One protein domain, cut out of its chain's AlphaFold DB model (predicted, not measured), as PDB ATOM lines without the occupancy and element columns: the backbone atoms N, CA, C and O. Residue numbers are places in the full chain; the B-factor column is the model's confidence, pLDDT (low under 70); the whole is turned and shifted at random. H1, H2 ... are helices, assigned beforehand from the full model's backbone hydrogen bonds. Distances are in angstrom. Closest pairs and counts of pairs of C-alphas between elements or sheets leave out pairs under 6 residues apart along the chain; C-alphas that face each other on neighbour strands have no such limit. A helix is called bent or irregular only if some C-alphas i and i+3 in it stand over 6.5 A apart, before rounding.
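This is residues 12 to 21, 28 to 92 and 112 to 217 of the 220 residues of an uncharacterized protein of Paenibacillaceae bacterium (UniProt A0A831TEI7). Two long helices, H3 and H4, reach out as two arms from a shared head, in which H2, H5, H6, residues 42 to 61 of H3 and residues 160 to 168 of H4 pack together; short H1 stands free. H2 to H6 make an up-and-down bundle, each helix running against the one before it. The printed part has 181 residues, all helix in class, with six named helices, H1 to H6 in chain order. It is an extended rod, with a radius of gyration of the C-alphas of 28.3 A and spans of 105 by 37 by 25 A.

H1, residues 12 to 21, begins at C-alpha 12 (119.588, 113.863, 163.934). H2 is residues 28 to 37. H3, residues 42 to 92, measures 76.4 A from first to last C-alpha, with a kink of 35 degrees near residue 65. H4, residues 112 to 170, measures 77.0 A, with a kink of 52 degrees near residue 160; it is only just irregular, C-alphas 165 and 168 being 6.7 A apart. H5 is residues 173 to 182. H6, residues 187 to 216, measures 41.6 A and ends at C-alpha 216 (115.557, 82.901, 177.035).

H1 touches no helix. H2 and H3 form a hairpin, closest at the C-alphas of Val 28 and Gly 49, 5.0 A. H6 touches H3, closest at C-alphas 202 and 46, 6.2 A, and H4, at C-alphas 197 and 165, 5.1 A. H3 and H4 are apart. H5 and H6 form a hairpin at a shallow tilt of 22 degrees, closest at C-alphas 177 and 190, 6.6 A. Each O i to N i+4 pair is within hydrogen-bond range in H1, H5 and H6, against 5 of 6 in H2, 31 of 47 in H3 and 51 of 55 in H4.

Cuts leave gaps of 12.6 A between C-alphas 21 and 28 and 23.2 A between 92 and 112. The links printed whole are tight. Residues 19 to 21, 64 to 92, 112 to 116 and 217 have pLDDT under 70.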
ATOM      1  N   TRP A  12     119.696 115.165 164.576       80.56
ATOM      2  CA  TRP A  12     119.588 113.863 163.934       80.56
ATOM      3  C   TRP A  12     118.931 112.801 164.814       80.56
ATOM      4  O   TRP A  12     118.099 112.061 164.307       80.56
ATOM      5  N   THR A  13     119.205 112.765 166.118       77.44
ATOM      6  CA  THR A  13     118.569 111.807 167.038       77.44
ATOM      7  C   THR A  13     117.070 112.067 167.143       77.44
ATOM      8  O   THR A  13     116.278 111.133 167.082       77.44
ATOM      9  N   TYR A  14     116.659 113.338 167.185       82.69
ATOM     10  CA  TYR A  14     115.245 113.719 167.173       82.69
ATOM     11  C   TYR A  14     114.576 113.472 165.819       82.69
ATOM     12  O   TYR A  14     113.424 113.065 165.795       82.69
ATOM     13  N   ILE A  15     115.276 113.668 164.697       78.94
ATOM     14  CA  ILE A  15     114.756 113.351 163.356       78.94
ATOM     15  C   ILE A  15     114.569 111.839 163.200       78.94
ATOM     16  O   ILE A  15     113.531 111.401 162.713       78.94
ATOM     17  N   VAL A  16     115.535 111.034 163.643       76.44
ATOM     18  CA  VAL A  16     115.417 109.573 163.626       76.44
ATOM     19  C   VAL A  16     114.312 109.110 164.577       76.44
ATOM     20  O   VAL A  16     113.479 108.316 164.159       76.44
ATOM     21  N   LEU A  17     114.221 109.645 165.800       71.69
ATOM     22  CA  LEU A  17     113.118 109.359 166.729       71.69
ATOM     23  C   LEU A  17     111.756 109.785 166.171       71.69
ATOM     24  O   LEU A  17     110.790 109.044 166.310       71.69
ATOM     25  N   PHE A  18     111.670 110.936 165.507       76.88
ATOM     26  CA  PHE A  18     110.454 111.412 164.854       76.88
ATOM     27  C   PHE A  18     110.039 110.483 163.712       76.88
ATOM     28  O   PHE A  18     108.879 110.103 163.632       76.88
ATOM     29  N   LEU A  19     110.977 110.066 162.858       66.94
ATOM     30  CA  LEU A  19     110.700 109.138 161.760       66.94
ATOM     31  C   LEU A  19     110.356 107.728 162.259       66.94
ATOM     32  O   LEU A  19     109.456 107.105 161.707       66.94
ATOM     33  N   LEU A  20     111.023 107.243 163.311       62.44
ATOM     34  CA  LEU A  20     110.723 105.957 163.949       62.44
ATOM     35  C   LEU A  20     109.369 105.981 164.669       62.44
ATOM     36  O   LEU A  20     108.624 105.015 164.581       62.44
ATOM     37  N   SER A  21     109.026 107.085 165.336       62.06
ATOM     38  CA  SER A  21     107.720 107.287 165.977       62.06
ATOM     39  C   SER A  21     106.596 107.523 164.971       62.06
ATOM     40  O   SER A  21     105.441 107.256 165.283       62.06
ATOM     41  N   VAL A  28     103.576  96.932 165.758       82.06
ATOM     42  CA  VAL A  28     103.279  95.527 166.122       82.06
ATOM     43  C   VAL A  28     104.539  94.730 166.458       82.06
ATOM     44  O   VAL A  28     104.548  93.957 167.416       82.06
ATOM     45  N   PHE A  29     105.610  94.928 165.686       85.69
ATOM     46  CA  PHE A  29     106.878  94.221 165.879       85.69
ATOM     47  C   PHE A  29     107.598  94.635 167.163       85.69
ATOM     48  O   PHE A  29     108.396  93.855 167.674       85.69
ATOM     49  N   LEU A  30     107.315  95.828 167.691       86.12
ATOM     50  CA  LEU A  30     107.909  96.327 168.927       86.12
ATOM     51  C   LEU A  30     106.977  96.129 170.126       86.12
ATOM     52  O   LEU A  30     107.410  95.605 171.146       86.12
ATOM     53  N   VAL A  31     105.691  96.470 169.994       87.44
ATOM     54  CA  VAL A  31     104.683  96.371 171.062       87.44
ATOM     55  C   VAL A  31     104.512  94.931 171.539       87.44
ATOM     56  O   VAL A  31     104.400  94.727 172.743       87.44
ATOM     57  N   ILE A  32     104.525  93.931 170.646       89.56
ATOM     58  CA  ILE A  32     104.305  92.534 171.056       89.56
ATOM     59  C   ILE A  32     105.477  91.981 171.878       89.56
ATOM     60  O   ILE A  32     105.243  91.588 173.023       89.56
ATOM     61  N   PRO A  33     106.731  91.965 171.382       89.31
ATOM     62  CA  PRO A  33     107.849  91.478 172.183       89.31
ATOM     63  C   PRO A  33     108.063  92.309 173.447       89.31
ATOM     64  O   PRO A  33     108.337  91.750 174.501       89.31
ATOM     65  N   LEU A  34     107.901  93.632 173.373       88.06
ATOM     66  CA  LEU A  34     108.098  94.506 174.525       88.06
ATOM     67  C   LEU A  34     106.999  94.319 175.576       88.06
ATOM     68  O   LEU A  34     107.308  94.194 176.754       88.06
ATOM     69  N   GLY A  35     105.733  94.233 175.163       87.56
ATOM     70  CA  GLY A  35     104.610  94.010 176.071       87.56
ATOM     71  C   GLY A  35     104.685  92.651 176.764       87.56
ATOM     72  O   GLY A  35     104.567  92.579 177.986       87.56
ATOM     73  N   VAL A  36     104.961  91.582 176.009       88.88
ATOM     74  CA  VAL A  36     105.161  90.239 176.581       88.88
ATOM     75  C   VAL A  36     106.406  90.202 177.472       88.88
ATOM     76  O   VAL A  36     106.356  89.645 178.563       88.88
ATOM     77  N   GLY A  37     107.503  90.844 177.060       86.12
ATOM     78  CA  GLY A  37     108.730  90.951 177.853       86.12
ATOM     79  C   GLY A  37     108.557  91.732 179.161       86.12
ATOM     80  O   GLY A  37     109.271  91.477 180.126       86.12
ATOM     81  N   MET A  38     107.577  92.637 179.226       88.56
ATOM     82  CA  MET A  38     107.155  93.327 180.451       88.56
ATOM     83  C   MET A  38     106.214  92.487 181.334       88.56
ATOM     84  O   MET A  38     105.773  92.965 182.377       88.56
ATOM     85  N   GLY A  39     105.894  91.253 180.936       86.19
ATOM     86  CA  GLY A  39     104.994  90.364 181.670       86.19
ATOM     87  C   GLY A  39     103.508  90.695 181.507       86.19
ATOM     88  O   GLY A  39     102.694  90.225 182.299       86.19
ATOM     89  N   LEU A  40     103.135  91.508 180.511       89.12
ATOM     90  CA  LEU A  40     101.729  91.771 180.202       89.12
ATOM     91  C   LEU A  40     101.067  90.533 179.587       89.12
ATOM     92  O   LEU A  40     101.724  89.720 178.933       89.12
ATOM     93  N   ASP A  41      99.746  90.425 179.760       91.06
ATOM     94  CA  ASP A  41      98.957  89.349 179.161       91.06
ATOM     95  C   ASP A  41      99.162  89.319 177.628       91.06
ATOM     96  O   ASP A  41      98.858  90.308 176.945       91.06
ATOM     97  N   PRO A  42      99.664  88.206 177.060       90.69
ATOM     98  CA  PRO A  42      99.984  88.136 175.638       90.69
ATOM     99  C   PRO A  42      98.778  88.359 174.723       90.69
ATOM    100  O   PRO A  42      98.936  88.891 173.626       90.69
ATOM    101  N   VAL A  43      97.570  87.982 175.157       92.50
ATOM    102  CA  VAL A  43      96.344  88.159 174.370       92.50
ATOM    103  C   VAL A  43      95.965  89.637 174.325       92.50
ATOM    104  O   VAL A  43      95.684  90.162 173.248       92.50
ATOM    105  N   ALA A  44      96.015  90.338 175.459       89.06
ATOM    106  CA  ALA A  44      95.747  91.773 175.525       89.06
ATOM    107  C   ALA A  44      96.749  92.582 174.683       89.06
ATOM    108  O   ALA A  44      96.354  93.489 173.941       89.06
ATOM    109  N   VAL A  45      98.034  92.223 174.743       89.56
ATOM    110  CA  VAL A  45      99.087  92.844 173.927       89.56
ATOM    111  C   VAL A  45      98.854  92.575 172.436       89.56
ATOM    112  O   VAL A  45      98.920  93.506 171.633       89.56
ATOM    113  N   ALA A  46      98.510  91.339 172.058       91.00
ATOM    114  CA  ALA A  46      98.211  90.970 170.675       91.00
ATOM    115  C   ALA A  46      97.015  91.750 170.109       91.00
ATOM    116  O   ALA A  46      97.091  92.276 168.997       91.00
ATOM    117  N   VAL A  47      95.925  91.867 170.875       92.00
ATOM    118  CA  VAL A  47      94.730  92.629 170.479       92.00
ATOM    119  C   VAL A  47      95.056  94.114 170.334       92.00
ATOM    120  O   VAL A  47      94.667  94.730 169.344       92.00
ATOM    121  N   THR A  48      95.804  94.682 171.280       89.38
ATOM    122  CA  THR A  48      96.196  96.097 171.245       89.38
ATOM    123  C   THR A  48      97.073  96.398 170.030       89.38
ATOM    124  O   THR A  48      96.770  97.318 169.271       89.38
ATOM    125  N   GLY A  49      98.103  95.579 169.787       87.75
ATOM    126  CA  GLY A  49      98.967  95.706 168.612       87.75
ATOM    127  C   GLY A  49      98.197  95.527 167.301       87.75
ATOM    128  O   GLY A  49      98.383  96.296 166.358       87.75
ATOM    129  N   PHE A  50      97.274  94.565 167.247       91.44
ATOM    130  CA  PHE A  50      96.413  94.370 166.083       91.44
ATOM    131  C   PHE A  50      95.550  95.603 165.796       91.44
ATOM    132  O   PHE A  50      95.549  96.090 164.667       91.44
ATOM    133  N   ILE A  51      94.837  96.129 166.795       90.75
ATOM    134  CA  ILE A  51      93.938  97.280 166.624       90.75
ATOM    135  C   ILE A  51      94.721  98.523 166.194       90.75
ATOM    136  O   ILE A  51      94.306  99.187 165.241       90.75
ATOM    137  N   GLY A  52      95.850  98.806 166.855       84.31
ATOM    138  CA  GLY A  52      96.703  99.955 166.541       84.31
ATOM    139  C   GLY A  52      97.128  99.974 165.074       84.31
ATOM    140  O   GLY A  52      96.959 100.985 164.398       84.31
ATOM    141  N   ASN A  53      97.529  98.820 164.537       87.00
ATOM    142  CA  ASN A  53      97.993  98.712 163.154       87.00
ATOM    143  C   ASN A  53      96.867  98.477 162.128       87.00
ATOM    144  O   ASN A  53      97.033  98.700 160.930       87.00
ATOM    145  N   TRP A  54      95.685  98.045 162.570       89.12
ATOM    146  CA  TRP A  54      94.534  97.848 161.688       89.12
ATOM    147  C   TRP A  54      93.824  99.165 161.345       89.12
ATOM    148  O   TRP A  54      93.347  99.334 160.218       89.12
ATOM    149  N   ILE A  55      93.788 100.130 162.272       87.88
ATOM    150  CA  ILE A  55      93.137 101.437 162.066       87.88
ATOM    151  C   ILE A  55      93.737 102.210 160.870       87.88
ATOM    152  O   ILE A  55      92.959 102.623 159.999       87.88
ATOM    153  N   PRO A  56      95.069 102.384 160.746       84.38
ATOM    154  CA  PRO A  56      95.682 103.030 159.584       84.38
ATOM    155  C   PRO A  56      95.332 102.345 158.259       84.38
ATOM    156  O   PRO A  56      94.998 103.023 157.284       84.38
ATOM    157  N   ILE A  57      95.306 101.008 158.226       83.69
ATOM    158  CA  ILE A  57      94.940 100.228 157.032       83.69
ATOM    159  C   ILE A  57      93.504 100.549 156.593       83.69
ATOM    160  O   ILE A  57      93.244 100.764 155.402       83.69
ATOM    161  N   LEU A  58      92.565 100.620 157.541       85.38
ATOM    162  CA  LEU A  58      91.180 101.009 157.261       85.38
ATOM    163  C   LEU A  58      91.091 102.456 156.758       85.38
ATOM    164  O   LEU A  58      90.381 102.728 155.784       85.38
ATOM    165  N   LEU A  59      91.840 103.373 157.374       84.31
ATOM    166  CA  LEU A  59      91.867 104.788 157.005       84.31
ATOM    167  C   LEU A  59      92.388 104.980 155.574       84.31
ATOM    168  O   LEU A  59      91.742 105.657 154.767       84.31
ATOM    169  N   ILE A  60      93.484 104.307 155.213       78.81
ATOM    170  CA  ILE A  60      94.024 104.279 153.846       78.81
ATOM    171  C   ILE A  60      92.973 103.734 152.871       78.81
ATOM    172  O   ILE A  60      92.729 104.331 151.816       78.81
ATOM    173  N   GLY A  61      92.294 102.641 153.231       78.44
ATOM    174  CA  GLY A  61      91.229 102.044 152.424       78.44
ATOM    175  C   GLY A  61      90.064 103.002 152.131       78.44
ATOM    176  O   GLY A  61      89.500 102.979 151.028       78.44
ATOM    177  N   ILE A  62      89.721 103.872 153.084       79.69
ATOM    178  CA  ILE A  62      88.684 104.904 152.939       79.69
ATOM    179  C   ILE A  62      89.191 106.078 152.085       79.69
ATOM    180  O   ILE A  62      88.513 106.476 151.130       79.69
ATOM    181  N   PHE A  63      90.380 106.609 152.381       71.69
ATOM    182  CA  PHE A  63      90.932 107.811 151.741       71.69
ATOM    183  C   PHE A  63      91.318 107.589 150.269       71.69
ATOM    184  O   PHE A  63      91.166 108.477 149.424       71.69
ATOM    185  N   PHE A  64      91.698 106.364 149.899       68.81
ATOM    186  CA  PHE A  64      92.089 106.015 148.530       68.81
ATOM    187  C   PHE A  64      90.980 106.222 147.472       68.81
ATOM    188  O   PHE A  64      91.261 106.271 146.268       68.81
ATOM    189  N   ARG A  65      89.715 106.414 147.892       66.81
ATOM    190  CA  ARG A  65      88.603 106.801 146.998       66.81
ATOM    191  C   ARG A  65      88.906 108.075 146.204       66.81
ATOM    192  O   ARG A  65      88.533 108.146 145.035       66.81
ATOM    193  N   GLN A  66      89.577 109.055 146.811       61.53
ATOM    194  CA  GLN A  66      89.873 110.336 146.161       61.53
ATOM    195  C   GLN A  66      91.033 110.220 145.162       61.53
ATOM    196  O   GLN A  66      90.933 110.719 144.039       61.53
ATOM    197  N   LEU A  67      92.092 109.489 145.524       60.66
ATOM    198  CA  LEU A  67      93.279 109.321 144.679       60.66
ATOM    199  C   LEU A  67      92.961 108.614 143.352       60.66
ATOM    200  O   LEU A  67      93.389 109.044 142.279       60.66
ATOM    201  N   SER A  68      92.168 107.543 143.411       60.84
ATOM    202  CA  SER A  68      91.834 106.746 142.223       60.84
ATOM    203  C   SER A  68      91.009 107.522 141.194       60.84
ATOM    204  O   SER A  68      91.237 107.403 139.989       60.84
ATOM    205  N   ALA A  69      90.064 108.345 141.656       63.50
ATOM    206  CA  ALA A  69      89.211 109.147 140.780       63.50
ATOM    207  C   ALA A  69      90.014 110.214 140.012       63.50
ATOM    208  O   ALA A  69      89.750 110.482 138.837       63.50
ATOM    209  N   TRP A  70      91.039 110.784 140.650       59.09
ATOM    210  CA  TRP A  70      91.947 111.743 140.025       59.09
ATOM    211  C   TRP A  70      92.827 111.101 138.940       59.09
ATOM    212  O   TRP A  70      93.003 111.671 137.858       59.09
ATOM    213  N   LEU A  71      93.313 109.877 139.177       59.50
ATOM    214  CA  LEU A  71      94.112 109.130 138.200       59.50
ATOM    215  C   LEU A  71      93.298 108.728 136.959       59.50
ATOM    216  O   LEU A  71      93.810 108.818 135.839       59.50
ATOM    217  N   ALA A  72      92.021 108.368 137.123       62.38
ATOM    218  CA  ALA A  72      91.129 108.030 136.010       62.38
ATOM    219  C   ALA A  72      90.950 109.200 135.024       62.38
ATOM    220  O   ALA A  72      91.079 109.018 133.810       62.38
ATOM    221  N   LYS A  73      90.793 110.430 135.535       58.53
ATOM    222  CA  LYS A  73      90.685 111.655 134.717       58.53
ATOM    223  C   LYS A  73      91.928 111.947 133.868       58.53
ATOM    224  O   LYS A  73      91.860 112.691 132.890       58.53
ATOM    225  N   ARG A  74      93.094 111.389 134.209       56.62
ATOM    226  CA  ARG A  74      94.349 111.639 133.479       56.62
ATOM    227  C   ARG A  74      94.483 110.776 132.215       56.62
ATOM    228  O   ARG A  74      95.192 111.182 131.293       56.62
ATOM    229  N   LYS A  75      93.780 109.636 132.134       58.19
ATOM    230  CA  LYS A  75      93.800 108.733 130.964       58.19
ATOM    231  C   LYS A  75      93.066 109.330 129.753       58.19
ATOM    232  O   LYS A  75      93.517 109.143 128.625       58.19
ATOM    233  N   GLU A  76      92.009 110.117 129.965       57.12
ATOM    234  CA  GLU A  76      91.225 110.728 128.876       57.12
ATOM    235  C   GLU A  76      91.981 111.822 128.111       57.12
ATOM    236  O   GLU A  76      91.921 111.876 126.884       57.12
ATOM    237  N   ARG A  77      92.795 112.640 128.791       52.66
ATOM    238  CA  ARG A  77      93.553 113.727 128.137       52.66
ATOM    239  C   ARG A  77      94.569 113.234 127.100       52.66
ATOM    240  O   ARG A  77      94.828 113.920 126.114       52.66
ATOM    241  N   LYS A  78      95.123 112.031 127.286       55.38
ATOM    242  CA  LYS A  78      96.038 111.405 126.316       55.38
ATOM    243  C   LYS A  78      95.313 110.869 125.072       55.38
ATOM    244  O   LYS A  78      95.952 110.726 124.032       55.38
ATOM    245  N   ARG A  79      94.005 110.582 125.159       53.84
ATOM    246  CA  ARG A  79      93.180 110.128 124.023       53.84
ATOM    247  C   ARG A  79      92.890 111.273 123.056       53.84
ATOM    248  O   ARG A  79      92.984 111.081 121.851       53.84
ATOM    249  N   LEU A  80      92.625 112.468 123.582       60.06
ATOM    250  CA  LEU A  80      92.331 113.642 122.760       60.06
ATOM    251  C   LEU A  80      93.570 114.141 121.995       60.06
ATOM    252  O   LEU A  80      93.484 114.406 120.804       60.06
ATOM    253  N   LYS A  81      94.749 114.166 122.640       54.47
ATOM    254  CA  LYS A  81      96.005 114.583 121.985       54.47
ATOM    255  C   LYS A  81      96.426 113.671 120.828       54.47
ATOM    256  O   LYS A  81      96.896 114.176 119.819       54.47
ATOM    257  N   ARG A  82      96.223 112.352 120.942       57.12
ATOM    258  CA  ARG A  82      96.520 111.415 119.842       57.12
ATOM    259  C   ARG A  82      95.612 111.621 118.626       57.12
ATOM    260  O   ARG A  82      96.097 111.523 117.508       57.12
ATOM    261  N   ARG A  83      94.337 111.980 118.831       55.91
ATOM    262  CA  ARG A  83      93.412 112.321 117.732       55.91
ATOM    263  C   ARG A  83      93.794 113.622 117.019       55.91
ATOM    264  O   ARG A  83      93.598 113.727 115.818       55.91
ATOM    265  N   ILE A  84      94.349 114.594 117.748       61.19
ATOM    266  CA  ILE A  84      94.768 115.887 117.180       61.19
ATOM    267  C   ILE A  84      96.027 115.727 116.314       61.19
ATOM    268  O   ILE A  84      96.032 116.184 115.178       61.19
ATOM    269  N   VAL A  85      97.049 115.006 116.796       65.25
ATOM    270  CA  VAL A  85      98.320 114.817 116.062       65.25
ATOM    271  C   VAL A  85      98.125 114.110 114.713       65.25
ATOM    272  O   VAL A  85      98.749 114.485 113.723       65.25
ATOM    273  N   ILE A  86      97.239 113.112 114.647       61.06
ATOM    274  CA  ILE A  86      96.963 112.384 113.397       61.06
ATOM    275  C   ILE A  86      96.256 113.293 112.382       61.06
ATOM    276  O   ILE A  86      96.649 113.326 111.218       61.06
ATOM    277  N   ARG A  87      95.281 114.095 112.832       58.72
ATOM    278  CA  ARG A  87      94.571 115.061 111.978       58.72
ATOM    279  C   ARG A  87      95.512 116.114 111.381       58.72
ATOM    280  O   ARG A  87      95.352 116.497 110.230       58.72
ATOM    281  N   GLU A  88      96.498 116.557 112.153       59.62
ATOM    282  CA  GLU A  88      97.444 117.606 111.755       59.62
ATOM    283  C   GLU A  88      98.557 117.097 110.822       59.62
ATOM    284  O   GLU A  88      99.048 117.827 109.966       59.62
ATOM    285  N   THR A  89      98.908 115.810 110.905       60.62
ATOM    286  CA  THR A  89      99.920 115.200 110.022       60.62
ATOM    287  C   THR A  89      99.419 115.067 108.576       60.62
ATOM    288  O   THR A  89     100.193 115.234 107.634       60.62
ATOM    289  N   TYR A  90      98.116 114.837 108.373       56.50
ATOM    290  CA  TYR A  90      97.520 114.725 107.035       56.50
ATOM    291  C   TYR A  90      97.224 116.074 106.365       56.50
ATOM    292  O   TYR A  90      97.266 116.151 105.135       56.50
ATOM    293  N   SER A  91      96.991 117.148 107.130       55.16
ATOM    294  CA  SER A  91      96.730 118.476 106.551       55.16
ATOM    295  C   SER A  91      97.977 119.116 105.931       55.16
ATOM    296  O   SER A  91      97.871 119.914 105.005       55.16
ATOM    297  N   VAL A  92      99.176 118.758 106.403       58.59
ATOM    298  CA  VAL A  92     100.451 119.281 105.873       58.59
ATOM    299  C   VAL A  92     100.809 118.666 104.515       58.59
ATOM    300  O   VAL A  92     101.449 119.318 103.690       58.59
ATOM    301  N   GLU A 112      90.716 119.754  84.158       62.22
ATOM    302  CA  GLU A 112      89.806 119.944  85.300       62.22
ATOM    303  C   GLU A 112      88.951 118.698  85.548       62.22
ATOM    304  O   GLU A 112      88.825 118.238  86.683       62.22
ATOM    305  N   HIS A 113      88.417 118.089  84.486       61.62
ATOM    306  CA  HIS A 113      87.616 116.866  84.586       61.62
ATOM    307  C   HIS A 113      88.448 115.648  85.013       61.62
ATOM    308  O   HIS A 113      87.973 114.783  85.760       61.62
ATOM    309  N   GLU A 114      89.690 115.561  84.539       65.69
ATOM    310  CA  GLU A 114      90.626 114.499  84.905       65.69
ATOM    311  C   GLU A 114      91.150 114.675  86.342       65.69
ATOM    312  O   GLU A 114      91.236 113.707  87.103       65.69
ATOM    313  N   GLN A 115      91.396 115.917  86.760       63.44
ATOM    314  CA  GLN A 115      91.765 116.278  88.125       63.44
ATOM    315  C   GLN A 115      90.624 116.035  89.104       63.44
ATOM    316  O   GLN A 115      90.872 115.429  90.140       63.44
ATOM    317  N   GLN A 116      89.377 116.356  88.755       68.00
ATOM    318  CA  GLN A 116      88.211 116.013  89.575       68.00
ATOM    319  C   GLN A 116      88.099 114.504  89.815       68.00
ATOM    320  O   GLN A 116      87.813 114.064  90.928       68.00
ATOM    321  N   LYS A 117      88.350 113.676  88.792       73.50
ATOM    322  CA  LYS A 117      88.363 112.210  88.948       73.50
ATOM    323  C   LYS A 117      89.516 111.735  89.831       73.50
ATOM    324  O   LYS A 117      89.335 110.805  90.621       73.50
ATOM    325  N   LEU A 118      90.688 112.355  89.710       73.19
ATOM    326  CA  LEU A 118      91.852 112.062  90.546       73.19
ATOM    327  C   LEU A 118      91.628 112.480  92.002       73.19
ATOM    328  O   LEU A 118      91.989 111.726  92.903       73.19
ATOM    329  N   GLU A 119      91.007 113.630  92.244       74.06
ATOM    330  CA  GLU A 119      90.644 114.116  93.576       74.06
ATOM    331  C   GLU A 119      89.588 113.228  94.222       74.06
ATOM    332  O   GLU A 119      89.819 112.728  95.320       74.06
ATOM    333  N   LEU A 120      88.515 112.884  93.504       74.75
ATOM    334  CA  LEU A 120      87.495 111.951  93.990       74.75
ATOM    335  C   LEU A 120      88.092 110.570  94.328       74.75
ATOM    336  O   LEU A 120      87.697 109.915  95.298       74.75
ATOM    337  N   GLY A 121      89.068 110.111  93.538       80.06
ATOM    338  CA  GLY A 121      89.823 108.886  93.803       80.06
ATOM    339  C   GLY A 121      90.729 108.990  95.034       80.06
ATOM    340  O   GLY A 121      90.814 108.039  95.817       80.06
ATOM    341  N   ARG A 122      91.383 110.139  95.237       77.50
ATOM    342  CA  ARG A 122      92.218 110.427  96.415       77.50
ATOM    343  C   ARG A 122      91.381 110.548  97.683       77.50
ATOM    344  O   ARG A 122      91.778 109.986  98.697       77.50
ATOM    345  N   GLU A 123      90.223 111.196  97.625       76.75
ATOM    346  CA  GLU A 123      89.289 111.316  98.747       76.75
ATOM    347  C   GLU A 123      88.728 109.959  99.166       76.75
ATOM    348  O   GLU A 123      88.790 109.612 100.343       76.75
ATOM    349  N   LYS A 124      88.278 109.131  98.213       82.25
ATOM    350  CA  LYS A 124      87.858 107.751  98.516       82.25
ATOM    351  C   LYS A 124      88.975 106.943  99.164       82.25
ATOM    352  O   LYS A 124      88.730 106.193 100.104       82.25
ATOM    353  N   ARG A 125      90.206 107.094  98.671       76.38
ATOM    354  CA  ARG A 125      91.371 106.389  99.213       76.38
ATOM    355  C   ARG A 125      91.751 106.911 100.604       76.38
ATOM    356  O   ARG A 125      92.123 106.110 101.450       76.38
ATOM    357  N   ARG A 126      91.586 108.211 100.874       76.69
ATOM    358  CA  ARG A 126      91.716 108.795 102.220       76.69
ATOM    359  C   ARG A 126      90.678 108.237 103.180       76.69
ATOM    360  O   ARG A 126      91.057 107.788 104.250       76.69
ATOM    361  N   GLN A 127      89.412 108.189 102.776       78.38
ATOM    362  CA  GLN A 127      88.341 107.637 103.607       78.38
ATOM    363  C   GLN A 127      88.576 106.157 103.934       78.38
ATOM    364  O   GLN A 127      88.386 105.756 105.077       78.38
ATOM    365  N   MET A 128      89.044 105.357 102.967       81.50
ATOM    366  CA  MET A 128      89.424 103.961 103.226       81.50
ATOM    367  C   MET A 128      90.579 103.860 104.224       81.50
ATOM    368  O   MET A 128      90.481 103.106 105.182       81.50
ATOM    369  N   LEU A 129      91.646 104.642 104.032       78.88
ATOM    370  CA  LEU A 129      92.811 104.620 104.921       78.88
ATOM    371  C   LEU A 129      92.472 105.103 106.337       78.88
ATOM    372  O   LEU A 129      92.986 104.555 107.306       78.88
ATOM    373  N   GLU A 130      91.609 106.111 106.473       79.88
ATOM    374  CA  GLU A 130      91.119 106.574 107.774       79.88
ATOM    375  C   GLU A 130      90.299 105.487 108.473       79.88
ATOM    376  O   GLU A 130      90.514 105.239 109.657       79.88
ATOM    377  N   GLN A 131      89.420 104.795 107.744       80.44
ATOM    378  CA  GLN A 131      88.646 103.675 108.284       80.44
ATOM    379  C   GLN A 131      89.536 102.499 108.694       80.44
ATOM    380  O   GLN A 131      89.365 101.969 109.791       80.44
ATOM    381  N   GLU A 132      90.499 102.104 107.859       82.56
ATOM    382  CA  GLU A 132      91.466 101.046 108.179       82.56
ATOM    383  C   GLU A 132      92.299 101.417 109.410       82.56
ATOM    384  O   GLU A 132      92.450 100.608 110.321       82.56
ATOM    385  N   LEU A 133      92.776 102.661 109.495       79.94
ATOM    386  CA  LEU A 133      93.540 103.141 110.643       79.94
ATOM    387  C   LEU A 133      92.692 103.182 111.920       79.94
ATOM    388  O   LEU A 133      93.182 102.817 112.988       79.94
ATOM    389  N   GLU A 134      91.437 103.634 111.845       79.81
ATOM    390  CA  GLU A 134      90.524 103.618 112.990       79.81
ATOM    391  C   GLU A 134      90.262 102.189 113.469       79.81
ATOM    392  O   GLU A 134      90.333 101.941 114.675       79.81
ATOM    393  N   GLN A 135      90.055 101.249 112.545       81.31
ATOM    394  CA  GLN A 135      89.894  99.830 112.855       81.31
ATOM    395  C   GLN A 135      91.153  99.232 113.493       81.31
ATOM    396  O   GLN A 135      91.050  98.569 114.527       81.31
ATOM    397  N   GLU A 136      92.339  99.497 112.941       77.88
ATOM    398  CA  GLU A 136      93.618  99.030 113.490       77.88
ATOM    399  C   GLU A 136      93.844  99.605 114.899       77.88
ATOM    400  O   GLU A 136      94.152  98.878 115.843       77.88
ATOM    401  N   LEU A 137      93.579 100.904 115.093       78.19
ATOM    402  CA  LEU A 137      93.687 101.575 116.390       78.19
ATOM    403  C   LEU A 137      92.681 101.052 117.417       78.19
ATOM    404  O   LEU A 137      92.981 101.047 118.613       78.19
ATOM    405  N   GLU A 138      91.459 100.713 117.010       81.94
ATOM    406  CA  GLU A 138      90.477 100.090 117.899       81.94
ATOM    407  C   GLU A 138      90.902  98.683 118.292       81.94
ATOM    408  O   GLU A 138      90.875  98.358 119.480       81.94
ATOM    409  N   LYS A 139      91.373  97.893 117.329       81.31
ATOM    410  CA  LYS A 139      91.861  96.533 117.545       81.31
ATOM    411  C   LYS A 139      93.069  96.505 118.483       81.31
ATOM    412  O   LYS A 139      93.052  95.756 119.460       81.31
ATOM    413  N   ASP A 140      94.052  97.376 118.272       77.19
ATOM    414  CA  ASP A 140      95.225  97.516 119.143       77.19
ATOM    415  C   ASP A 140      94.840  97.931 120.567       77.19
ATOM    416  O   ASP A 140      95.343  97.372 121.544       77.19
ATOM    417  N   LYS A 141      93.904  98.880 120.717       77.31
ATOM    418  CA  LYS A 141      93.377  99.262 122.041       77.31
ATOM    419  C   LYS A 141      92.690  98.090 122.720       77.31
ATOM    420  O   LYS A 141      92.874  97.889 123.920       77.31
ATOM    421  N   GLU A 142      91.870  97.351 121.981       79.69
ATOM    422  CA  GLU A 142      91.145  96.210 122.517       79.69
ATOM    423  C   GLU A 142      92.119  95.112 122.961       79.69
ATOM    424  O   GLU A 142      91.942  94.525 124.030       79.69
ATOM    425  N   GLU A 143      93.178  94.868 122.187       79.06
ATOM    426  CA  GLU A 143      94.260  93.956 122.545       79.06
ATOM    427  C   GLU A 143      95.037  94.414 123.781       79.06
ATOM    428  O   GLU A 143      95.257  93.606 124.688       79.06
ATOM    429  N   GLU A 144      95.440  95.684 123.859       76.50
ATOM    430  CA  GLU A 144      96.123  96.236 125.034       76.50
ATOM    431  C   GLU A 144      95.247  96.130 126.285       76.50
ATOM    432  O   GLU A 144      95.714  95.665 127.330       76.50
ATOM    433  N   ASP A 145      93.969  96.498 126.189       78.69
ATOM    434  CA  ASP A 145      93.025  96.403 127.301       78.69
ATOM    435  C   ASP A 145      92.792  94.934 127.694       78.69
ATOM    436  O   ASP A 145      92.750  94.623 128.889       78.69
ATOM    437  N   LYS A 146      92.705  93.998 126.736       78.25
ATOM    438  CA  LYS A 146      92.614  92.547 126.996       78.25
ATOM    439  C   LYS A 146      93.869  92.029 127.707       78.25
ATOM    440  O   LYS A 146      93.746  91.337 128.723       78.25
ATOM    441  N   LYS A 147      95.069  92.382 127.234       75.44
ATOM    442  CA  LYS A 147      96.360  91.995 127.836       75.44
ATOM    443  C   LYS A 147      96.506  92.571 129.251       75.44
ATOM    444  O   LYS A 147      96.789  91.821 130.186       75.44
ATOM    445  N   GLN A 148      96.205  93.857 129.447       74.94
ATOM    446  CA  GLN A 148      96.221  94.511 130.763       74.94
ATOM    447  C   GLN A 148      95.207  93.894 131.731       74.94
ATOM    448  O   GLN A 148      95.534  93.655 132.894       74.94
ATOM    449  N   ARG A 149      93.983  93.594 131.273       77.81
ATOM    450  CA  ARG A 149      92.958  92.926 132.092       77.81
ATOM    451  C   ARG A 149      93.419  91.552 132.565       77.81
ATOM    452  O   ARG A 149      93.228  91.232 133.737       77.81
ATOM    453  N   ARG A 150      94.055  90.764 131.691       78.19
ATOM    454  CA  ARG A 150      94.607  89.446 132.042       78.19
ATOM    455  C   ARG A 150      95.725  89.558 133.075       78.19
ATOM    456  O   ARG A 150      95.643  88.906 134.111       78.19
ATOM    457  N   ALA A 151      96.710  90.428 132.842       77.69
ATOM    458  CA  ALA A 151      97.811  90.652 133.781       77.69
ATOM    459  C   ALA A 151      97.301  91.098 135.162       77.69
ATOM    460  O   ALA A 151      97.714  90.559 136.189       77.69
ATOM    461  N   ARG A 152      96.322  92.010 135.192       79.00
ATOM    462  CA  ARG A 152      95.668  92.454 136.428       79.00
ATOM    463  C   ARG A 152      94.926  91.318 137.130       79.00
ATOM    464  O   ARG A 152      95.003  91.216 138.348       79.00
ATOM    465  N   GLY A 153      94.219  90.465 136.389       79.38
ATOM    466  CA  GLY A 153      93.520  89.310 136.957       79.38
ATOM    467  C   GLY A 153      94.472  88.329 137.644       79.38
ATOM    468  O   GLY A 153      94.218  87.911 138.773       79.38
ATOM    469  N   ILE A 154      95.601  88.022 137.000       84.88
ATOM    470  CA  ILE A 154      96.640  87.141 137.552       84.88
ATOM    471  C   ILE A 154      97.287  87.784 138.786       84.88
ATOM    472  O   ILE A 154      97.423  87.129 139.819       84.88
ATOM    473  N   TRP A 155      97.612  89.077 138.715       84.25
ATOM    474  CA  TRP A 155      98.169  89.829 139.840       84.25
ATOM    475  C   TRP A 155      97.250  89.805 141.065       84.25
ATOM    476  O   TRP A 155      97.699  89.532 142.173       84.25
ATOM    477  N   VAL A 156      95.947  90.029 140.879       84.25
ATOM    478  CA  VAL A 156      94.980  90.008 141.988       84.25
ATOM    479  C   VAL A 156      94.862  88.616 142.608       84.25
ATOM    480  O   VAL A 156      94.671  88.511 143.817       84.25
ATOM    481  N   LYS A 157      94.981  87.555 141.804       84.12
ATOM    482  CA  LYS A 157      94.834  86.178 142.284       84.12
ATOM    483  C   LYS A 157      96.074  85.661 143.017       84.12
ATOM    484  O   LYS A 157      95.913  84.959 144.007       84.12
ATOM    485  N   TYR A 158      97.275  85.994 142.544       84.12
ATOM    486  CA  TYR A 158      98.524  85.410 143.059       84.12
ATOM    487  C   TYR A 158      99.496  86.442 143.633       84.12
ATOM    488  O   TYR A 158     100.114  86.196 144.666       84.12
ATOM    489  N   GLY A 159      99.606  87.609 142.999       85.19
ATOM    490  CA  GLY A 159     100.504  88.674 143.442       85.19
ATOM    491  C   GLY A 159     100.040  89.312 144.747       85.19
ATOM    492  O   GLY A 159     100.830  89.462 145.669       85.19
ATOM    493  N   LEU A 160      98.751  89.642 144.857       86.50
ATOM    494  CA  LEU A 160      98.211  90.338 146.025       86.50
ATOM    495  C   LEU A 160      98.296  89.517 147.329       86.50
ATOM    496  O   LEU A 160      98.766  90.082 148.313       86.50
ATOM    497  N   PRO A 161      97.898  88.229 147.376       88.06
ATOM    498  CA  PRO A 161      98.051  87.422 148.588       88.06
ATOM    499  C   PRO A 161      99.518  87.232 148.979       88.06
ATOM    500  O   PRO A 161      99.869  87.396 150.144       88.06
ATOM    501  N   GLY A 162     100.384  86.936 148.002       86.88
ATOM    502  CA  GLY A 162     101.816  86.758 148.246       86.88
ATOM    503  C   GLY A 162     102.473  88.037 148.764       86.88
ATOM    504  O   GLY A 162     103.201  88.002 149.752       86.88
ATOM    505  N   LEU A 163     102.148  89.179 148.152       86.81
ATOM    506  CA  LEU A 163     102.611  90.486 148.603       86.81
ATOM    507  C   LEU A 163     102.095  90.786 150.009       86.81
ATOM    508  O   LEU A 163     102.883  91.162 150.862       86.81
ATOM    509  N   ALA A 164     100.801  90.593 150.275       87.38
ATOM    510  CA  ALA A 164     100.225  90.877 151.584       87.38
ATOM    511  C   ALA A 164     100.876  90.038 152.687       87.38
ATOM    512  O   ALA A 164     101.106  90.569 153.764       87.38
ATOM    513  N   LEU A 165     101.198  88.769 152.430       88.44
ATOM    514  CA  LEU A 165     101.812  87.871 153.414       88.44
ATOM    515  C   LEU A 165     103.299  88.153 153.647       88.44
ATOM    516  O   LEU A 165     103.747  88.108 154.787       88.44
ATOM    517  N   LEU A 166     104.068  88.448 152.597       87.19
ATOM    518  CA  LEU A 166     105.524  88.621 152.707       87.19
ATOM    519  C   LEU A 166     105.936  90.059 153.023       87.19
ATOM    520  O   LEU A 166     106.936  90.288 153.701       87.19
ATOM    521  N   ALA A 167     105.179  91.042 152.542       83.94
ATOM    522  CA  ALA A 167     105.555  92.439 152.675       83.94
ATOM    523  C   ALA A 167     105.616  92.952 154.123       83.94
ATOM    524  O   ALA A 167     106.519  93.740 154.372       83.94
ATOM    525  N   PRO A 168     104.785  92.525 155.097       82.12
ATOM    526  CA  PRO A 168     104.914  92.966 156.488       82.12
ATOM    527  C   PRO A 168     106.299  92.710 157.082       82.12
ATOM    528  O   PRO A 168     106.812  93.563 157.795       82.12
ATOM    529  N   ALA A 169     106.921  91.581 156.738       79.81
ATOM    530  CA  ALA A 169     108.245  91.216 157.232       79.81
ATOM    531  C   ALA A 169     109.395  91.950 156.519       79.81
ATOM    532  O   ALA A 169     110.469  92.092 157.090       79.81
ATOM    533  N   ILE A 170     109.192  92.389 155.271       82.25
ATOM    534  CA  ILE A 170     110.258  92.983 154.442       82.25
ATOM    535  C   ILE A 170     110.144  94.509 154.387       82.25
ATOM    536  O   ILE A 170     111.130  95.222 154.540       82.25
ATOM    537  N   VAL A 171     108.941  95.008 154.109       79.50
ATOM    538  CA  VAL A 171     108.664  96.407 153.747       79.50
ATOM    539  C   VAL A 171     107.679  97.072 154.723       79.50
ATOM    540  O   VAL A 171     107.594  98.292 154.773       79.50
ATOM    541  N   GLY A 172     106.935  96.299 155.511       79.88
ATOM    542  CA  GLY A 172     105.893  96.797 156.407       79.88
ATOM    543  C   GLY A 172     104.491  96.784 155.785       79.88
ATOM    544  O   GLY A 172     104.303  96.750 154.563       79.88
ATOM    545  N   THR A 173     103.479  96.783 156.653       83.00
ATOM    546  CA  THR A 173     102.060  96.631 156.290       83.00
ATOM    547  C   THR A 173     101.524  97.800 155.465       83.00
ATOM    548  O   THR A 173     100.808  97.592 154.485       83.00
ATOM    549  N   ASP A 174     101.905  99.033 155.781       79.88
ATOM    550  CA  ASP A 174     101.357 100.215 155.103       79.88
ATOM    551  C   ASP A 174     101.896 100.365 153.683       79.88
ATOM    552  O   ASP A 174     101.147 100.636 152.740       79.88
ATOM    553  N   ILE A 175     103.194 100.103 153.505       82.00
ATOM    554  CA  ILE A 175     103.831 100.148 152.188       82.00
ATOM    555  C   ILE A 175     103.254  99.045 151.294       82.00
ATOM    556  O   ILE A 175     102.966  99.294 150.122       82.00
ATOM    557  N   ALA A 176     102.983  97.858 151.844       86.25
ATOM    558  CA  ALA A 176     102.312  96.780 151.122       86.25
ATOM    559  C   ALA A 176     100.927  97.196 150.603       86.25
ATOM    560  O   ALA A 176     100.608  96.969 149.432       86.25
ATOM    561  N   ALA A 177     100.116  97.843 151.448       83.69
ATOM    562  CA  ALA A 177      98.795  98.329 151.068       83.69
ATOM    563  C   ALA A 177      98.884  99.388 149.957       83.69
ATOM    564  O   ALA A 177      98.147  99.315 148.970       83.69
ATOM    565  N   ILE A 178      99.823 100.330 150.070       82.81
ATOM    566  CA  ILE A 178     100.055 101.364 149.055       82.81
ATOM    567  C   ILE A 178     100.487 100.734 147.729       82.81
ATOM    568  O   ILE A 178      99.910 101.060 146.693       82.81
ATOM    569  N   LEU A 179     101.443  99.802 147.739       86.00
ATOM    570  CA  LEU A 179     101.915  99.110 146.535       86.00
ATOM    571  C   LEU A 179     100.798  98.296 145.877       86.00
ATOM    572  O   LEU A 179     100.578  98.396 144.670       86.00
ATOM    573  N   ALA A 180     100.035  97.538 146.663       85.75
ATOM    574  CA  ALA A 180      98.897  96.768 146.175       85.75
ATOM    575  C   ALA A 180      97.869  97.654 145.455       85.75
ATOM    576  O   ALA A 180      97.372  97.298 144.377       85.75
ATOM    577  N   LEU A 181      97.566  98.815 146.037       83.19
ATOM    578  CA  LEU A 181      96.672  99.811 145.463       83.19
ATOM    579  C   LEU A 181      97.288 100.504 144.235       83.19
ATOM    580  O   LEU A 181      96.579 100.727 143.252       83.19
ATOM    581  N   ALA A 182      98.598 100.772 144.241       79.75
ATOM    582  CA  ALA A 182      99.333 101.360 143.120       79.75
ATOM    583  C   ALA A 182      99.334 100.448 141.882       79.75
ATOM    584  O   ALA A 182      99.132 100.925 140.765       79.75
ATOM    585  N   PHE A 183      99.438  99.130 142.073       80.94
ATOM    586  CA  PHE A 183      99.280  98.129 141.009       80.94
ATOM    587  C   PHE A 183      97.822  97.944 140.545       80.94
ATOM    588  O   PHE A 183      97.522  97.106 139.693       80.94
ATOM    589  N   GLY A 184      96.888  98.742 141.071       76.25
ATOM    590  CA  GLY A 184      95.493  98.750 140.651       76.25
ATOM    591  C   GLY A 184      94.677  97.596 141.225       76.25
ATOM    592  O   GLY A 184      93.651  97.231 140.643       76.25
ATOM    593  N   SER A 185      95.088  96.998 142.341       82.44
ATOM    594  CA  SER A 185      94.293  95.956 142.998       82.44
ATOM    595  C   SER A 185      92.980  96.534 143.555       82.44
ATOM    596  O   SER A 185      92.931  97.690 143.984       82.44
ATOM    597  N   PRO A 186      91.876  95.769 143.551       82.25
ATOM    598  CA  PRO A 186      90.606  96.241 144.087       82.25
ATOM    599  C   PRO A 186      90.678  96.405 145.610       82.25
ATOM    600  O   PRO A 186      90.973  95.458 146.334       82.25
ATOM    601  N   ARG A 187      90.316  97.599 146.097       81.62
ATOM    602  CA  ARG A 187      90.396  98.003 147.516       81.62
ATOM    603  C   ARG A 187      89.883  96.966 148.520       81.62
ATOM    604  O   ARG A 187      90.511  96.751 149.543       81.62
ATOM    605  N   LYS A 188      88.747  96.319 148.226       85.12
ATOM    606  CA  LYS A 188      88.114  95.355 149.140       85.12
ATOM    607  C   LYS A 188      89.005  94.132 149.346       85.12
ATOM    608  O   LYS A 188      89.189  93.715 150.479       85.12
ATOM    609  N   LEU A 189      89.585  93.605 148.266       86.31
ATOM    610  CA  LEU A 189      90.518  92.484 148.355       86.31
ATOM    611  C   LEU A 189      91.805  92.892 149.062       86.31
ATOM    612  O   LEU A 189      92.278  92.122 149.885       86.31
ATOM    613  N   VAL A 190      92.339  94.090 148.788       87.56
ATOM    614  CA  VAL A 190      93.529  94.583 149.500       87.56
ATOM    615  C   VAL A 190      93.260  94.627 151.003       87.56
ATOM    616  O   VAL A 190      94.004  94.021 151.754       87.56
ATOM    617  N   MET A 191      92.161  95.243 151.446       87.75
ATOM    618  CA  MET A 191      91.826  95.315 152.875       87.75
ATOM    619  C   MET A 191      91.646  93.932 153.513       87.75
ATOM    620  O   MET A 191      92.157  93.706 154.605       87.75
ATOM    621  N   ILE A 192      90.962  92.998 152.838       90.00
ATOM    622  CA  ILE A 192      90.768  91.632 153.351       90.00
ATOM    623  C   ILE A 192      92.117  90.920 153.498       90.00
ATOM    624  O   ILE A 192      92.431  90.431 154.577       90.00
ATOM    625  N   TRP A 193      92.936  90.906 152.445       91.12
ATOM    626  CA  TRP A 193      94.234  90.230 152.465       91.12
ATOM    627  C   TRP A 193      95.218  90.864 153.445       91.12
ATOM    628  O   TRP A 193      95.919  90.144 154.149       91.12
ATOM    629  N   MET A 194      95.233  92.193 153.542       89.88
ATOM    630  CA  MET A 194      96.052  92.913 154.518       89.88
ATOM    631  C   MET A 194      95.611  92.619 155.953       89.88
ATOM    632  O   MET A 194      96.461  92.431 156.812       89.88
ATOM    633  N   THR A 195      94.304  92.509 156.208       91.19
ATOM    634  CA  THR A 195      93.784  92.144 157.536       91.19
ATOM    635  C   THR A 195      94.151  90.705 157.898       91.19
ATOM    636  O   THR A 195      94.615  90.460 159.006       91.19
ATOM    637  N   ILE A 196      93.995  89.758 156.964       92.69
ATOM    638  CA  ILE A 196      94.379  88.349 157.167       92.69
ATOM    639  C   ILE A 196      95.879  88.235 157.439       92.69
ATOM    640  O   ILE A 196      96.285  87.534 158.360       92.69
ATOM    641  N   SER A 197      96.698  88.933 156.654       91.44
ATOM    642  CA  SER A 197      98.143  88.937 156.846       91.44
ATOM    643  C   SER A 197      98.542  89.545 158.188       91.44
ATOM    644  O   SER A 197      99.345  88.961 158.909       91.44
ATOM    645  N   LEU A 198      97.937  90.677 158.561       90.81
ATOM    646  CA  LEU A 198      98.185  91.310 159.849       90.81
ATOM    647  C   LEU A 198      97.820  90.368 161.002       90.81
ATOM    648  O   LEU A 198      98.648  90.161 161.879       90.81
ATOM    649  N   LEU A 199      96.639  89.741 160.968       92.88
ATOM    650  CA  LEU A 199      96.232  88.743 161.964       92.88
ATOM    651  C   LEU A 199      97.237  87.594 162.060       92.88
ATOM    652  O   LEU A 199      97.631  87.210 163.160       92.88
ATOM    653  N   LEU A 200      97.662  87.059 160.914       93.19
ATOM    654  CA  LEU A 200      98.634  85.975 160.861       93.19
ATOM    655  C   LEU A 200      99.954  86.391 161.518       93.19
ATOM    656  O   LEU A 200     100.463  85.668 162.369       93.19
ATOM    657  N   TRP A 201     100.488  87.560 161.169       90.75
ATOM    658  CA  TRP A 201     101.747  88.053 161.727       90.75
ATOM    659  C   TRP A 201     101.643  88.419 163.204       90.75
ATOM    660  O   TRP A 201     102.557  88.103 163.958       90.75
ATOM    661  N   THR A 202     100.533  89.004 163.652       91.56
ATOM    662  CA  THR A 202     100.273  89.238 165.078       91.56
ATOM    663  C   THR A 202     100.306  87.924 165.854       91.56
ATOM    664  O   THR A 202     100.958  87.848 166.894       91.56
ATOM    665  N   LEU A 203      99.659  86.871 165.344       93.56
ATOM    666  CA  LEU A 203      99.673  85.551 165.978       93.56
ATOM    667  C   LEU A 203     101.080  84.955 166.006       93.56
ATOM    668  O   LEU A 203     101.530  84.527 167.067       93.56
ATOM    669  N   VAL A 204     101.784  84.973 164.871       93.12
ATOM    670  CA  VAL A 204     103.166  84.484 164.770       93.12
ATOM    671  C   VAL A 204     104.057  85.206 165.776       93.12
ATOM    672  O   VAL A 204     104.720  84.543 166.562       93.12
ATOM    673  N   LEU A 205     104.020  86.539 165.832       91.50
ATOM    674  CA  LEU A 205     104.832  87.328 166.761       91.50
ATOM    675  C   LEU A 205     104.466  87.088 168.221       91.50
ATOM    676  O   LEU A 205     105.357  87.026 169.057       91.50
ATOM    677  N   THR A 206     103.182  86.941 168.537       92.06
ATOM    678  CA  THR A 206     102.734  86.687 169.914       92.06
ATOM    679  C   THR A 206     103.231  85.329 170.391       92.06
ATOM    680  O   THR A 206     103.831  85.228 171.456       92.06
ATOM    681  N   VAL A 207     103.052  84.293 169.569       93.12
ATOM    682  CA  VAL A 207     103.567  82.944 169.828       93.12
ATOM    683  C   VAL A 207     105.090  82.987 169.949       93.12
ATOM    684  O   VAL A 207     105.638  82.532 170.949       93.12
ATOM    685  N   SER A 208     105.780  83.593 168.982       91.38
ATOM    686  CA  SER A 208     107.236  83.739 169.003       91.38
ATOM    687  C   SER A 208     107.738  84.510 170.220       91.38
ATOM    688  O   SER A 208     108.773  84.138 170.755       91.38
ATOM    689  N   ALA A 209     107.033  85.541 170.686       89.00
ATOM    690  CA  ALA A 209     107.398  86.279 171.888       89.00
ATOM    691  C   ALA A 209     107.227  85.404 173.134       89.00
ATOM    692  O   ALA A 209     108.181  85.236 173.883       89.00
ATOM    693  N   VAL A 210     106.063  84.778 173.325       88.75
ATOM    694  CA  VAL A 210     105.803  83.910 174.488       88.75
ATOM    695  C   VAL A 210     106.824  82.774 174.565       88.75
ATOM    696  O   VAL A 210     107.467  82.588 175.598       88.75
ATOM    697  N   TYR A 211     107.036  82.055 173.459       89.25
ATOM    698  CA  TYR A 211     108.024  80.978 173.418       89.25
ATOM    699  C   TYR A 211     109.460  81.508 173.489       89.25
ATOM    700  O   TYR A 211     110.288  80.918 174.177       89.25
ATOM    701  N   GLY A 212     109.760  82.635 172.845       85.25
ATOM    702  CA  GLY A 212     111.078  83.265 172.870       85.25
ATOM    703  C   GLY A 212     111.498  83.673 174.279       85.25
ATOM    704  O   GLY A 212     112.587  83.311 174.715       85.25
ATOM    705  N   PHE A 213     110.621  84.335 175.035       77.88
ATOM    706  CA  PHE A 213     110.892  84.698 176.429       77.88
ATOM    707  C   PHE A 213     110.939  83.475 177.354       77.88
ATOM    708  O   PHE A 213     111.772  83.443 178.259       77.88
ATOM    709  N   SER A 214     110.134  82.436 177.095       75.12
ATOM    710  CA  SER A 214     110.241  81.170 177.840       75.12
ATOM    711  C   SER A 214     111.570  80.441 177.593       75.12
ATOM    712  O   SER A 214     112.136  79.871 178.521       75.12
ATOM    713  N   PHE A 215     112.108  80.508 176.370       71.75
ATOM    714  CA  PHE A 215     113.376  79.883 175.985       71.75
ATOM    715  C   PHE A 215     114.597  80.669 176.485       71.75
ATOM    716  O   PHE A 215     115.610  80.076 176.841       71.75
ATOM    717  N   VAL A 216     114.497  82.003 176.539       70.69
ATOM    718  CA  VAL A 216     115.557  82.901 177.035       70.69
ATOM    719  C   VAL A 216     115.679  82.879 178.569       70.69
ATOM    720  O   VAL A 216     116.701  83.302 179.100       70.69
ATOM    721  N   GLY A 217     114.712  82.297 179.286       62.09
ATOM    722  CA  GLY A 217     114.904  81.882 180.675       62.09
ATOM    723  C   GLY A 217     114.729  82.989 181.716       62.09
ATOM    724  O   GLY A 217     115.678  83.381 182.385       62.09
TER     725      GLY A 217